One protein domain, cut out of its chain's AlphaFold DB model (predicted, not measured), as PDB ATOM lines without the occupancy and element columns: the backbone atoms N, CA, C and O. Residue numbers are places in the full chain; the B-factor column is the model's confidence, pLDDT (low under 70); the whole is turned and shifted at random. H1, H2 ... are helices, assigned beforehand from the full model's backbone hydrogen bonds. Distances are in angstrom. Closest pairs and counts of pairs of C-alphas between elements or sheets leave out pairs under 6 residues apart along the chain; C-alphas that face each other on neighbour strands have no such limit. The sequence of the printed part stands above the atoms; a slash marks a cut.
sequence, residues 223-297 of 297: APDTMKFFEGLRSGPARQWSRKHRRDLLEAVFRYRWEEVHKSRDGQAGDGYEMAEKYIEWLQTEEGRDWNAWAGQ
ATOM      1  N   ALA A 223     350.925 118.330 290.477       91.06
ATOM      2  CA  ALA A 223     351.318 118.550 291.869       91.06
ATOM      3  C   ALA A 223     350.992 117.306 292.727       91.06
ATOM      4  O   ALA A 223     349.992 116.641 292.436       91.06
ATOM      5  N   PRO A 224     351.751 117.009 293.801       90.50
ATOM      6  CA  PRO A 224     351.597 115.769 294.579       90.50
ATOM      7  C   PRO A 224     350.197 115.511 295.158       90.50
ATOM      8  O   PRO A 224     349.830 114.373 295.422       90.50
ATOM      9  N   ASP A 225     349.405 116.559 295.378       94.44
ATOM     10  CA  ASP A 225     348.050 116.493 295.931       94.44
ATOM     11  C   ASP A 225     346.945 116.556 294.857       94.44
ATOM     12  O   ASP A 225     345.764 116.652 295.188       94.44
ATOM     13  N   THR A 226     347.299 116.497 293.568       95.12
ATOM     14  CA  THR A 226     346.346 116.610 292.449       95.12
ATOM     15  C   THR A 226     345.322 115.482 292.443       95.12
ATOM     16  O   THR A 226     344.136 115.749 292.268       95.12
ATOM     17  N   MET A 227     345.738 114.242 292.716       96.12
ATOM     18  CA  MET A 227     344.793 113.125 292.789       96.12
ATOM     19  C   MET A 227     343.773 113.321 293.917       96.12
ATOM     20  O   MET A 227     342.569 113.222 293.692       96.12
ATOM     21  N   LYS A 228     344.243 113.723 295.107       96.50
ATOM     22  CA  LYS A 228     343.375 114.043 296.249       96.50
ATOM     23  C   LYS A 228     342.398 115.174 295.918       96.50
ATOM     24  O   LYS A 228     341.251 115.155 296.356       96.50
ATOM     25  N   PHE A 229     342.840 116.165 295.148       96.38
ATOM     26  CA  PHE A 229     341.971 117.229 294.659       96.38
ATOM     27  C   PHE A 229     340.867 116.687 293.735       96.38
ATOM     28  O   PHE A 229     339.697 117.000 293.953       96.38
ATOM     29  N   PHE A 230     341.198 115.834 292.760       96.12
ATOM     30  CA  PHE A 230     340.204 115.218 291.873       96.12
ATOM     31  C   PHE A 230     339.227 114.299 292.614       96.12
ATOM     32  O   PHE A 230     338.027 114.346 292.350       96.12
ATOM     33  N   GLU A 231     339.694 113.518 293.586       95.50
ATOM     34  CA  GLU A 231     338.830 112.727 294.475       95.50
ATOM     35  C   GLU A 231     337.893 113.620 295.307       95.50
ATOM     36  O   GLU A 231     336.715 113.303 295.501       95.50
ATOM     37  N   GLY A 232     338.387 114.780 295.750       94.12
ATOM     38  CA  GLY A 232     337.582 115.811 296.403       94.12
ATOM     39  C   GLY A 232     336.474 116.354 295.496       94.12
ATOM     40  O   GLY A 232     335.334 116.485 295.933       94.12
ATOM     41  N   LEU A 233     336.773 116.599 294.215       92.62
ATOM     42  CA  LEU A 233     335.761 116.992 293.229       92.62
ATOM     43  C   LEU A 233     334.726 115.876 293.006       92.62
ATOM     44  O   LEU A 233     333.523 116.131 293.060       92.62
ATOM     45  N   ARG A 234     335.187 114.632 292.816       92.31
ATOM     46  CA  ARG A 234     334.340 113.444 292.605       92.31
ATOM     47  C   ARG A 234     333.356 113.200 293.754       92.31
ATOM     48  O   ARG A 234     332.217 112.811 293.508       92.31
ATOM     49  N   SER A 235     333.799 113.410 294.993       89.50
ATOM     50  CA  SER A 235     332.989 113.231 296.209       89.50
ATOM     51  C   SER A 235     332.054 114.408 296.518       89.50
ATOM     52  O   SER A 235     331.243 114.323 297.442       89.50
ATOM     53  N   GLY A 236     332.129 115.492 295.739       81.25
ATOM     54  CA  GLY A 236     331.232 116.635 295.852       81.25
ATOM     55  C   GLY A 236     329.770 116.315 295.483       81.25
ATOM     56  O   GLY A 236     329.456 115.247 294.952       81.25
ATOM     57  N   PRO A 237     328.827 117.241 295.738       78.31
ATOM     58  CA  PRO A 237     327.401 117.002 295.512       78.31
ATOM     59  C   PRO A 237     327.060 116.666 294.046       78.31
ATOM     60  O   PRO A 237     327.199 117.502 293.155       78.31
ATOM     61  N   ALA A 238     326.498 115.473 293.800       66.38
ATOM     62  CA  ALA A 238     326.202 114.949 292.455       66.38
ATOM     63  C   ALA A 238     325.343 115.875 291.569       66.38
ATOM     64  O   ALA A 238     325.491 115.863 290.347       66.38
ATOM     65  N   ARG A 239     324.486 116.710 292.181       63.44
ATOM     66  CA  ARG A 239     323.590 117.672 291.508       63.44
ATOM     67  C   ARG A 239     324.308 118.751 290.686       63.44
ATOM     68  O   ARG A 239     323.669 119.408 289.877       63.44
ATOM     69  N   GLN A 240     325.606 118.956 290.911       73.44
ATOM     70  CA  GLN A 240     326.408 119.973 290.219       73.44
ATOM     71  C   GLN A 240     327.095 119.430 288.953       73.44
ATOM     72  O   GLN A 240     327.639 120.198 288.159       73.44
ATOM     73  N   TRP A 241     327.051 118.113 288.737       83.38
ATOM     74  CA  TRP A 241     327.804 117.439 287.688       83.38
ATOM     75  C   TRP A 241     326.911 117.060 286.510       83.38
ATOM     76  O   TRP A 241     326.000 116.245 286.648       83.38
ATOM     77  N   SER A 242     327.208 117.607 285.329       87.00
ATOM     78  CA  SER A 242     326.681 117.079 284.070       87.00
ATOM     79  C   SER A 242     327.473 115.829 283.665       87.00
ATOM     80  O   SER A 242     328.629 115.664 284.065       87.00
ATOM     81  N   ARG A 243     326.896 114.970 282.811       88.88
ATOM     82  CA  ARG A 243     327.620 113.824 282.225       88.88
ATOM     83  C   ARG A 243     328.924 114.266 281.549       88.88
ATOM     84  O   ARG A 243     329.933 113.579 281.666       88.88
ATOM     85  N   LYS A 244     328.917 115.434 280.895       88.69
ATOM     86  CA  LYS A 244     330.113 116.025 280.284       88.69
ATOM     87  C   LYS A 244     331.175 116.355 281.338       88.69
ATOM     88  O   LYS A 244     332.295 115.883 281.209       88.69
ATOM     89  N   HIS A 245     330.819 117.060 282.417       91.50
ATOM     90  CA  HIS A 245     331.775 117.404 283.480       91.50
ATOM     91  C   HIS A 245     332.430 116.171 284.106       91.50
ATOM     92  O   HIS A 245     333.630 116.172 284.370       91.50
ATOM     93  N   ARG A 246     331.656 115.101 284.322       92.88
ATOM     94  CA  ARG A 246     332.207 113.850 284.859       92.88
ATOM     95  C   ARG A 246     333.204 113.206 283.893       92.88
ATOM     96  O   ARG A 246     334.228 112.690 284.331       92.88
ATOM     97  N   ARG A 247     332.927 113.261 282.586       93.31
ATOM     98  CA  ARG A 247     333.831 112.771 281.532       93.31
ATOM     99  C   ARG A 247     335.110 113.597 281.437       93.31
ATOM    100  O   ARG A 247     336.179 113.005 281.356       93.31
ATOM    101  N   ASP A 248     335.012 114.921 281.527       93.75
ATOM    102  CA  ASP A 248     336.188 115.800 281.539       93.75
ATOM    103  C   ASP A 248     337.067 115.526 282.778       93.75
ATOM    104  O   ASP A 248     338.291 115.476 282.676       93.75
ATOM    105  N   LEU A 249     336.465 115.274 283.952       95.50
ATOM    106  CA  LEU A 249     337.216 114.903 285.159       95.50
ATOM    107  C   LEU A 249     337.898 113.532 285.025       95.50
ATOM    108  O   LEU A 249     339.066 113.403 285.383       95.50
ATOM    109  N   LEU A 250     337.204 112.531 284.477       96.25
ATOM    110  CA  LEU A 250     337.783 111.221 284.148       96.25
ATOM    111  C   LEU A 250     339.011 111.365 283.231       96.25
ATOM    112  O   LEU A 250     340.055 110.769 283.493       96.25
ATOM    113  N   GLU A 251     338.903 112.176 282.176       95.19
ATOM    114  CA  GLU A 251     340.013 112.427 281.254       95.19
ATOM    115  C   GLU A 251     341.171 113.164 281.950       95.19
ATOM    116  O   GLU A 251     342.337 112.839 281.731       95.19
ATOM    117  N   ALA A 252     340.874 114.113 282.841       95.75
ATOM    118  CA  ALA A 252     341.887 114.815 283.625       95.75
ATOM    119  C   ALA A 252     342.651 113.882 284.579       95.75
ATOM    120  O   ALA A 252     343.871 114.003 284.698       95.75
ATOM    121  N   VAL A 253     341.968 112.922 285.213       97.00
ATOM    122  CA  VAL A 253     342.608 111.885 286.042       97.00
ATOM    123  C   VAL A 253     343.567 111.050 285.201       97.00
ATOM    124  O   VAL A 253     344.725 110.878 285.582       97.00
ATOM    125  N   PHE A 254     343.131 110.592 284.026       95.38
ATOM    126  CA  PHE A 254     344.015 109.877 283.112       95.38
ATOM    127  C   PHE A 254     345.232 110.721 282.710       95.38
ATOM    128  O   PHE A 254     346.358 110.240 282.790       95.38
ATOM    129  N   ARG A 255     345.034 111.990 282.326       91.50
ATOM    130  CA  ARG A 255     346.131 112.904 281.961       91.50
ATOM    131  C   ARG A 255     347.115 113.098 283.115       91.50
ATOM    132  O   ARG A 255     348.318 113.116 282.886       91.50
ATOM    133  N   TYR A 256     346.625 113.185 284.348       93.00
ATOM    134  CA  TYR A 256     347.474 113.240 285.536       93.00
ATOM    135  C   TYR A 256     348.312 111.962 285.687       93.00
ATOM    136  O   TYR A 256     349.531 112.047 285.823       93.00
ATOM    137  N   ARG A 257     347.693 110.778 285.574       91.75
ATOM    138  CA  ARG A 257     348.412 109.489 285.610       91.75
ATOM    139  C   ARG A 257     349.434 109.369 284.487       91.75
ATOM    140  O   ARG A 257     350.546 108.892 284.703       91.75
ATOM    141  N   TRP A 258     349.076 109.835 283.296       87.25
ATOM    142  CA  TRP A 258     349.971 109.882 282.152       87.25
ATOM    143  C   TRP A 258     351.216 110.720 282.453       87.25
ATOM    144  O   TRP A 258     352.330 110.244 282.242       87.25
ATOM    145  N   GLU A 259     351.039 111.922 283.002       84.19
ATOM    146  CA  GLU A 259     352.131 112.818 283.402       84.19
ATOM    147  C   GLU A 259     352.984 112.243 284.544       84.19
ATOM    148  O   GLU A 259     354.208 112.388 284.524       84.19
ATOM    149  N   GLU A 260     352.389 111.536 285.512       83.25
ATOM    150  CA  GLU A 260     353.136 110.855 286.583       83.25
ATOM    151  C   GLU A 260     354.070 109.762 286.048       83.25
ATOM    152  O   GLU A 260     355.195 109.620 286.538       83.25
ATOM    153  N   VAL A 261     353.612 108.996 285.054       80.25
ATOM    154  CA  VAL A 261     354.370 107.887 284.458       80.25
ATOM    155  C   VAL A 261     355.404 108.395 283.455       80.25
ATOM    156  O   VAL A 261     356.542 107.922 283.447       80.25
ATOM    157  N   HIS A 262     355.038 109.375 282.631       72.19
ATOM    158  CA  HIS A 262     355.861 109.833 281.510       72.19
ATOM    159  C   HIS A 262     356.692 111.074 281.826       72.19
ATOM    160  O   HIS A 262     357.402 111.522 280.924       72.19
ATOM    161  N   LYS A 263     356.607 111.599 283.072       60.44
ATOM    162  CA  LYS A 263     357.312 112.774 283.630       60.44
ATOM    163  C   LYS A 263     358.096 113.499 282.559       60.44
ATOM    164  O   LYS A 263     359.274 113.186 282.403       60.44
ATOM    165  N   SER A 264     357.422 114.366 281.800       50.97
ATOM    166  CA  SER A 264     357.904 114.890 280.518       50.97
ATOM    167  C   SER A 264     359.430 115.064 280.498       50.97
ATOM    168  O   SER A 264     359.952 116.086 280.953       50.97
ATOM    169  N   ARG A 265     360.151 114.057 279.986       40.62
ATOM    170  CA  ARG A 265     361.481 114.269 279.427       40.62
ATOM    171  C   ARG A 265     361.215 115.169 278.227       40.62
ATOM    172  O   ARG A 265     360.608 114.743 277.251       40.62
ATOM    173  N   ASP A 266     361.541 116.442 278.387       40.53
ATOM    174  CA  ASP A 266     361.620 117.434 277.316       40.53
ATOM    175  C   ASP A 266     360.318 117.702 276.549       40.53
ATOM    176  O   ASP A 266     360.309 117.780 275.321       40.53
ATOM    177  N   GLY A 267     359.195 117.862 277.262       45.09
ATOM    178  CA  GLY A 267     357.998 118.513 276.706       45.09
ATOM    179  C   GLY A 267     357.387 117.858 275.458       45.09
ATOM    180  O   GLY A 267     356.570 118.490 274.787       45.09
ATOM    181  N   GLN A 268     357.753 116.615 275.139       41.72
ATOM    182  CA  GLN A 268     357.119 115.859 274.067       41.72
ATOM    183  C   GLN A 268     355.759 115.389 274.566       41.72
ATOM    184  O   GLN A 268     355.634 114.369 275.240       41.72
ATOM    185  N   ALA A 269     354.728 116.169 274.247       47.06
ATOM    186  CA  ALA A 269     353.380 115.638 274.191       47.06
ATOM    187  C   ALA A 269     353.424 114.427 273.250       47.06
ATOM    188  O   ALA A 269     353.841 114.572 272.097       47.06
ATOM    189  N   GLY A 270     353.050 113.247 273.755       49.88
ATOM    190  CA  GLY A 270     352.798 112.089 272.901       49.88
ATOM    191  C   GLY A 270     351.867 112.499 271.762       49.88
ATOM    192  O   GLY A 270     351.072 113.440 271.907       49.88
ATOM    193  N   ASP A 271     351.991 111.848 270.608       54.59
ATOM    194  CA  ASP A 271     351.048 112.138 269.537       54.59
ATOM    195  C   ASP A 271     349.616 111.820 270.020       54.59
ATOM    196  O   ASP A 271     349.390 110.992 270.906       54.59
ATOM    197  N   GLY A 272     348.620 112.549 269.512       59.00
ATOM    198  CA  GLY A 272     347.253 112.415 270.024       59.00
ATOM    199  C   GLY A 272     346.638 111.028 269.843       59.00
ATOM    200  O   GLY A 272     345.664 110.713 270.524       59.00
ATOM    201  N   TYR A 273     347.205 110.208 268.956       60.66
ATOM    202  CA  TYR A 273     346.771 108.834 268.738       60.66
ATOM    203  C   TYR A 273     347.303 107.914 269.840       60.66
ATOM    204  O   TYR A 273     346.524 107.157 270.415       60.66
ATOM    205  N   GLU A 274     348.576 108.051 270.213       73.31
ATOM    206  CA  GLU A 274     349.184 107.341 271.340       73.31
ATOM    207  C   GLU A 274     348.419 107.619 272.638       73.31
ATOM    208  O   GLU A 274     348.089 106.698 273.385       73.31
ATOM    209  N   MET A 275     348.048 108.879 272.884       77.44
ATOM    210  CA  MET A 275     347.305 109.235 274.093       77.44
ATOM    211  C   MET A 275     345.908 108.584 274.139       77.44
ATOM    212  O   MET A 275     345.460 108.160 275.205       77.44
ATOM    213  N   ALA A 276     345.229 108.462 272.993       81.44
ATOM    214  CA  ALA A 276     343.908 107.843 272.904       81.44
ATOM    215  C   ALA A 276     343.958 106.322 273.132       81.44
ATOM    216  O   ALA A 276     343.140 105.788 273.882       81.44
ATOM    217  N   GLU A 277     344.932 105.628 272.536       85.06
ATOM    218  CA  GLU A 277     345.151 104.196 272.782       85.06
ATOM    219  C   GLU A 277     345.445 103.940 274.264       85.06
ATOM    220  O   GLU A 277     344.832 103.074 274.892       85.06
ATOM    221  N   LYS A 278     346.305 104.767 274.862       88.81
ATOM    222  CA  LYS A 278     346.685 104.655 276.274       88.81
ATOM    223  C   LYS A 278     345.542 104.972 277.222       88.81
ATOM    224  O   LYS A 278     345.446 104.359 278.284       88.81
ATOM    225  N   TYR A 279     344.641 105.868 276.832       90.50
ATOM    226  CA  TYR A 279     343.412 106.107 277.572       90.50
ATOM    227  C   TYR A 279     342.514 104.867 277.579       90.50
ATOM    228  O   TYR A 279     342.050 104.457 278.642       90.50
ATOM    229  N   ILE A 280     342.317 104.219 276.425       91.81
ATOM    230  CA  ILE A 280     341.518 102.987 276.322       91.81
ATOM    231  C   ILE A 280     342.137 101.859 277.154       91.81
ATOM    232  O   ILE A 280     341.411 101.166 277.865       91.81
ATOM    233  N   GLU A 281     343.461 101.693 277.103       92.06
ATOM    234  CA  GLU A 281     344.186 100.736 277.945       92.06
ATOM    235  C   GLU A 281     343.997 101.044 279.438       92.06
ATOM    236  O   GLU A 281     343.668 100.152 280.222       92.06
ATOM    237  N   TRP A 282     344.144 102.310 279.840       94.88
ATOM    238  CA  TRP A 282     343.959 102.726 281.230       94.88
ATOM    239  C   TRP A 282     342.529 102.480 281.723       94.88
ATOM    240  O   TRP A 282     342.347 102.026 282.852       94.88
ATOM    241  N   LEU A 283     341.512 102.667 280.874       95.69
ATOM    242  CA  LEU A 283     340.118 102.341 281.199       95.69
ATOM    243  C   LEU A 283     339.892 100.848 281.506       95.69
ATOM    244  O   LEU A 283     338.879 100.513 282.118       95.69
ATOM    245  N   GLN A 284     340.813  99.953 281.126       96.12
ATOM    246  CA  GLN A 284     340.768  98.528 281.489       96.12
ATOM    247  C   GLN A 284     341.395  98.221 282.858       96.12
ATOM    248  O   GLN A 284     341.289  97.090 283.343       96.12
ATOM    249  N   THR A 285     342.044  99.192 283.501       96.38
ATOM    250  CA  THR A 285     342.555  99.047 284.872       96.38
ATOM    251  C   THR A 285     341.417  99.127 285.894       96.38
ATOM    252  O   THR A 285     340.311  99.564 285.580       96.38
ATOM    253  N   GLU A 286     341.667  98.698 287.132       97.19
ATOM    254  CA  GLU A 286     340.681  98.827 288.215       97.19
ATOM    255  C   GLU A 286     340.315 100.295 288.480       97.19
ATOM    256  O   GLU A 286     339.133 100.631 288.501       97.19
ATOM    257  N   GLU A 287     341.319 101.171 288.572       95.50
ATOM    258  CA  GLU A 287     341.128 102.615 288.737       95.50
ATOM    259  C   GLU A 287     340.327 103.213 287.571       95.50
ATOM    260  O   GLU A 287     339.318 103.885 287.789       95.50
ATOM    261  N   GLY A 288     340.732 102.937 286.327       95.69
ATOM    262  CA  GLY A 288     340.054 103.463 285.142       95.69
ATOM    263  C   GLY A 288     338.596 103.008 285.039       95.69
ATOM    264  O   GLY A 288     337.724 103.812 284.701       95.69
ATOM    265  N   ARG A 289     338.297 101.749 285.393       97.44
ATOM    266  CA  ARG A 289     336.920 101.235 285.433       97.44
ATOM    267  C   ARG A 289     336.070 101.915 286.501       97.44
ATOM    268  O   ARG A 289     334.935 102.273 286.198       97.44
ATOM    269  N   ASP A 290     336.596 102.105 287.710       96.94
ATOM    270  CA  ASP A 290     335.874 102.772 288.801       96.94
ATOM    271  C   ASP A 290     335.526 104.228 288.442       96.94
ATOM    272  O   ASP A 290     334.368 104.651 288.527       96.94
ATOM    273  N   TRP A 291     336.500 104.981 287.925       96.12
ATOM    274  CA  TRP A 291     336.262 106.347 287.461       96.12
ATOM    275  C   TRP A 291     335.284 106.409 286.281       96.12
ATOM    276  O   TRP A 291     334.419 107.287 286.238       96.12
ATOM    277  N   ASN A 292     335.375 105.476 285.329       95.50
ATOM    278  CA  ASN A 292     334.467 105.419 284.184       95.50
ATOM    279  C   ASN A 292     333.031 105.061 284.590       95.50
ATOM    280  O   ASN A 292     332.087 105.630 284.039       95.50
ATOM    281  N   ALA A 293     332.865 104.159 285.561       94.00
ATOM    282  CA  ALA A 293     331.564 103.811 286.121       94.00
ATOM    283  C   ALA A 293     330.922 105.024 286.805       94.00
ATOM    284  O   ALA A 293     329.764 105.334 286.536       94.00
ATOM    285  N   TRP A 294     331.686 105.767 287.614       93.44
ATOM    286  CA  TRP A 294     331.213 107.024 288.204       93.44
ATOM    287  C   TRP A 294     330.842 108.065 287.139       93.44
ATOM    288  O   TRP A 294     329.793 108.698 287.236       93.44
ATOM    289  N   ALA A 295     331.649 108.208 286.085       91.75
ATOM    290  CA  ALA A 295     331.360 109.148 285.003       91.75
ATOM    291  C   ALA A 295     330.173 108.743 284.107       91.75
ATOM    292  O   ALA A 295     329.744 109.536 283.264       91.75
ATOM    293  N   GLY A 296     329.683 107.507 284.242       87.38
ATOM    294  CA  GLY A 296     328.497 106.986 283.564       87.38
ATOM    295  C   GLY A 296     327.188 107.122 284.350       87.38
ATOM    296  O   GLY A 296     326.134 106.943 283.743       87.38
ATOM    297  N   GLN A 297     327.252 107.435 285.651       83.44
ATOM    298  CA  GLN A 297     326.093 107.861 286.456       83.44
ATOM    299  C   GLN A 297     325.585 109.219 285.964       83.44
ATOM    300  O   GLN A 297     324.504 109.668 286.407       83.44
TER     301      GLN A 297
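AT A GLANCE: This is residues 223 to 297 of the 297 residues of an uncharacterized protein of Verrucomicrobia bacterium (UniProt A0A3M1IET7). One long helix, H2, makes the middle of this model, and two shorter helices, H1 and H4, pack alongside it, each running back the opposite way; their three centres make a triangle, not a row. H3 stands across H2, close to it on the side away from H1, and residues 263 to 268 of the link between H2 and H3 stick out past the end of H2. The printed part has 75 residues with four named helices, H1, H2, H3 and H4 in that order along the chain, and no named strand; its class is all helix. The whole is compact, with a radius of gyration of the C-alphas of 13.0 A, yet elongated, spanning 40 by 25 by 21 A.

HOW THE PARTS SIT: Start with the longest helix, H2, residues 243 to 262. H4, residues 286 to 296, touches it at a shallow tilt of 21 degrees, opposite ways; look at Arg 246 and Ala 295, whose C-alphas are the closest of the two helices at 4.8 A. H1, residues 226 to 234, touches H2 with H2's residues 249 to 256 alone, and here the closest C-alphas, those of Phe 230 and Val 253, are 7.1 A apart. H1 and H2 form a helical hairpin, running opposite ways at a shallow tilt of 15 degrees. H3, residues 272 to 282, is about perpendicular to H2 at 82 degrees and close but not clearly touching; the closest C-alphas, of Phe 254 and Tyr 279, are 6.7 A apart. H3 is also close to H4 but not clearly touching, about perpendicular at 78 degrees, with the C-alphas of Trp 282 and Gly 288 closest at 5.6 A. H1 and H3 are apart, and H1 and H4 are only just apart, their closest C-alphas 8.4 A from each other. In H1, H2, H3 and H4 every O i to N i+4 pair is within hydrogen-bond range.

IN THESE COORDINATES: Find C-alpha 243 at (327.620, 113.824, 282.225); from there H2 runs 28.5 A to C-alpha 262 at (355.861, 109.833, 281.510). H1 begins at C-alpha 226, (346.346, 116.610, 292.449), and is 12.4 A long. H3 measures 15.2 A from C-alpha 272 to C-alpha 282. H4 measures 15.4 A and ends at C-alpha 296, (328.497, 106.986, 283.564).

THE WHOLE: The two C-alphas farthest apart are those of Arg 239 and Asp 266, at 40.6 A. The printed part has no cut and ends at residue 297, the chain's last. The link from H3 to H4 is tight, and those from H1 to H2 and from H2 to H3 are short. The mean pLDDT of the printed part is 84.0; in the B-factor column, look for values under 70 at residues 238 to 239 and 263 to 273.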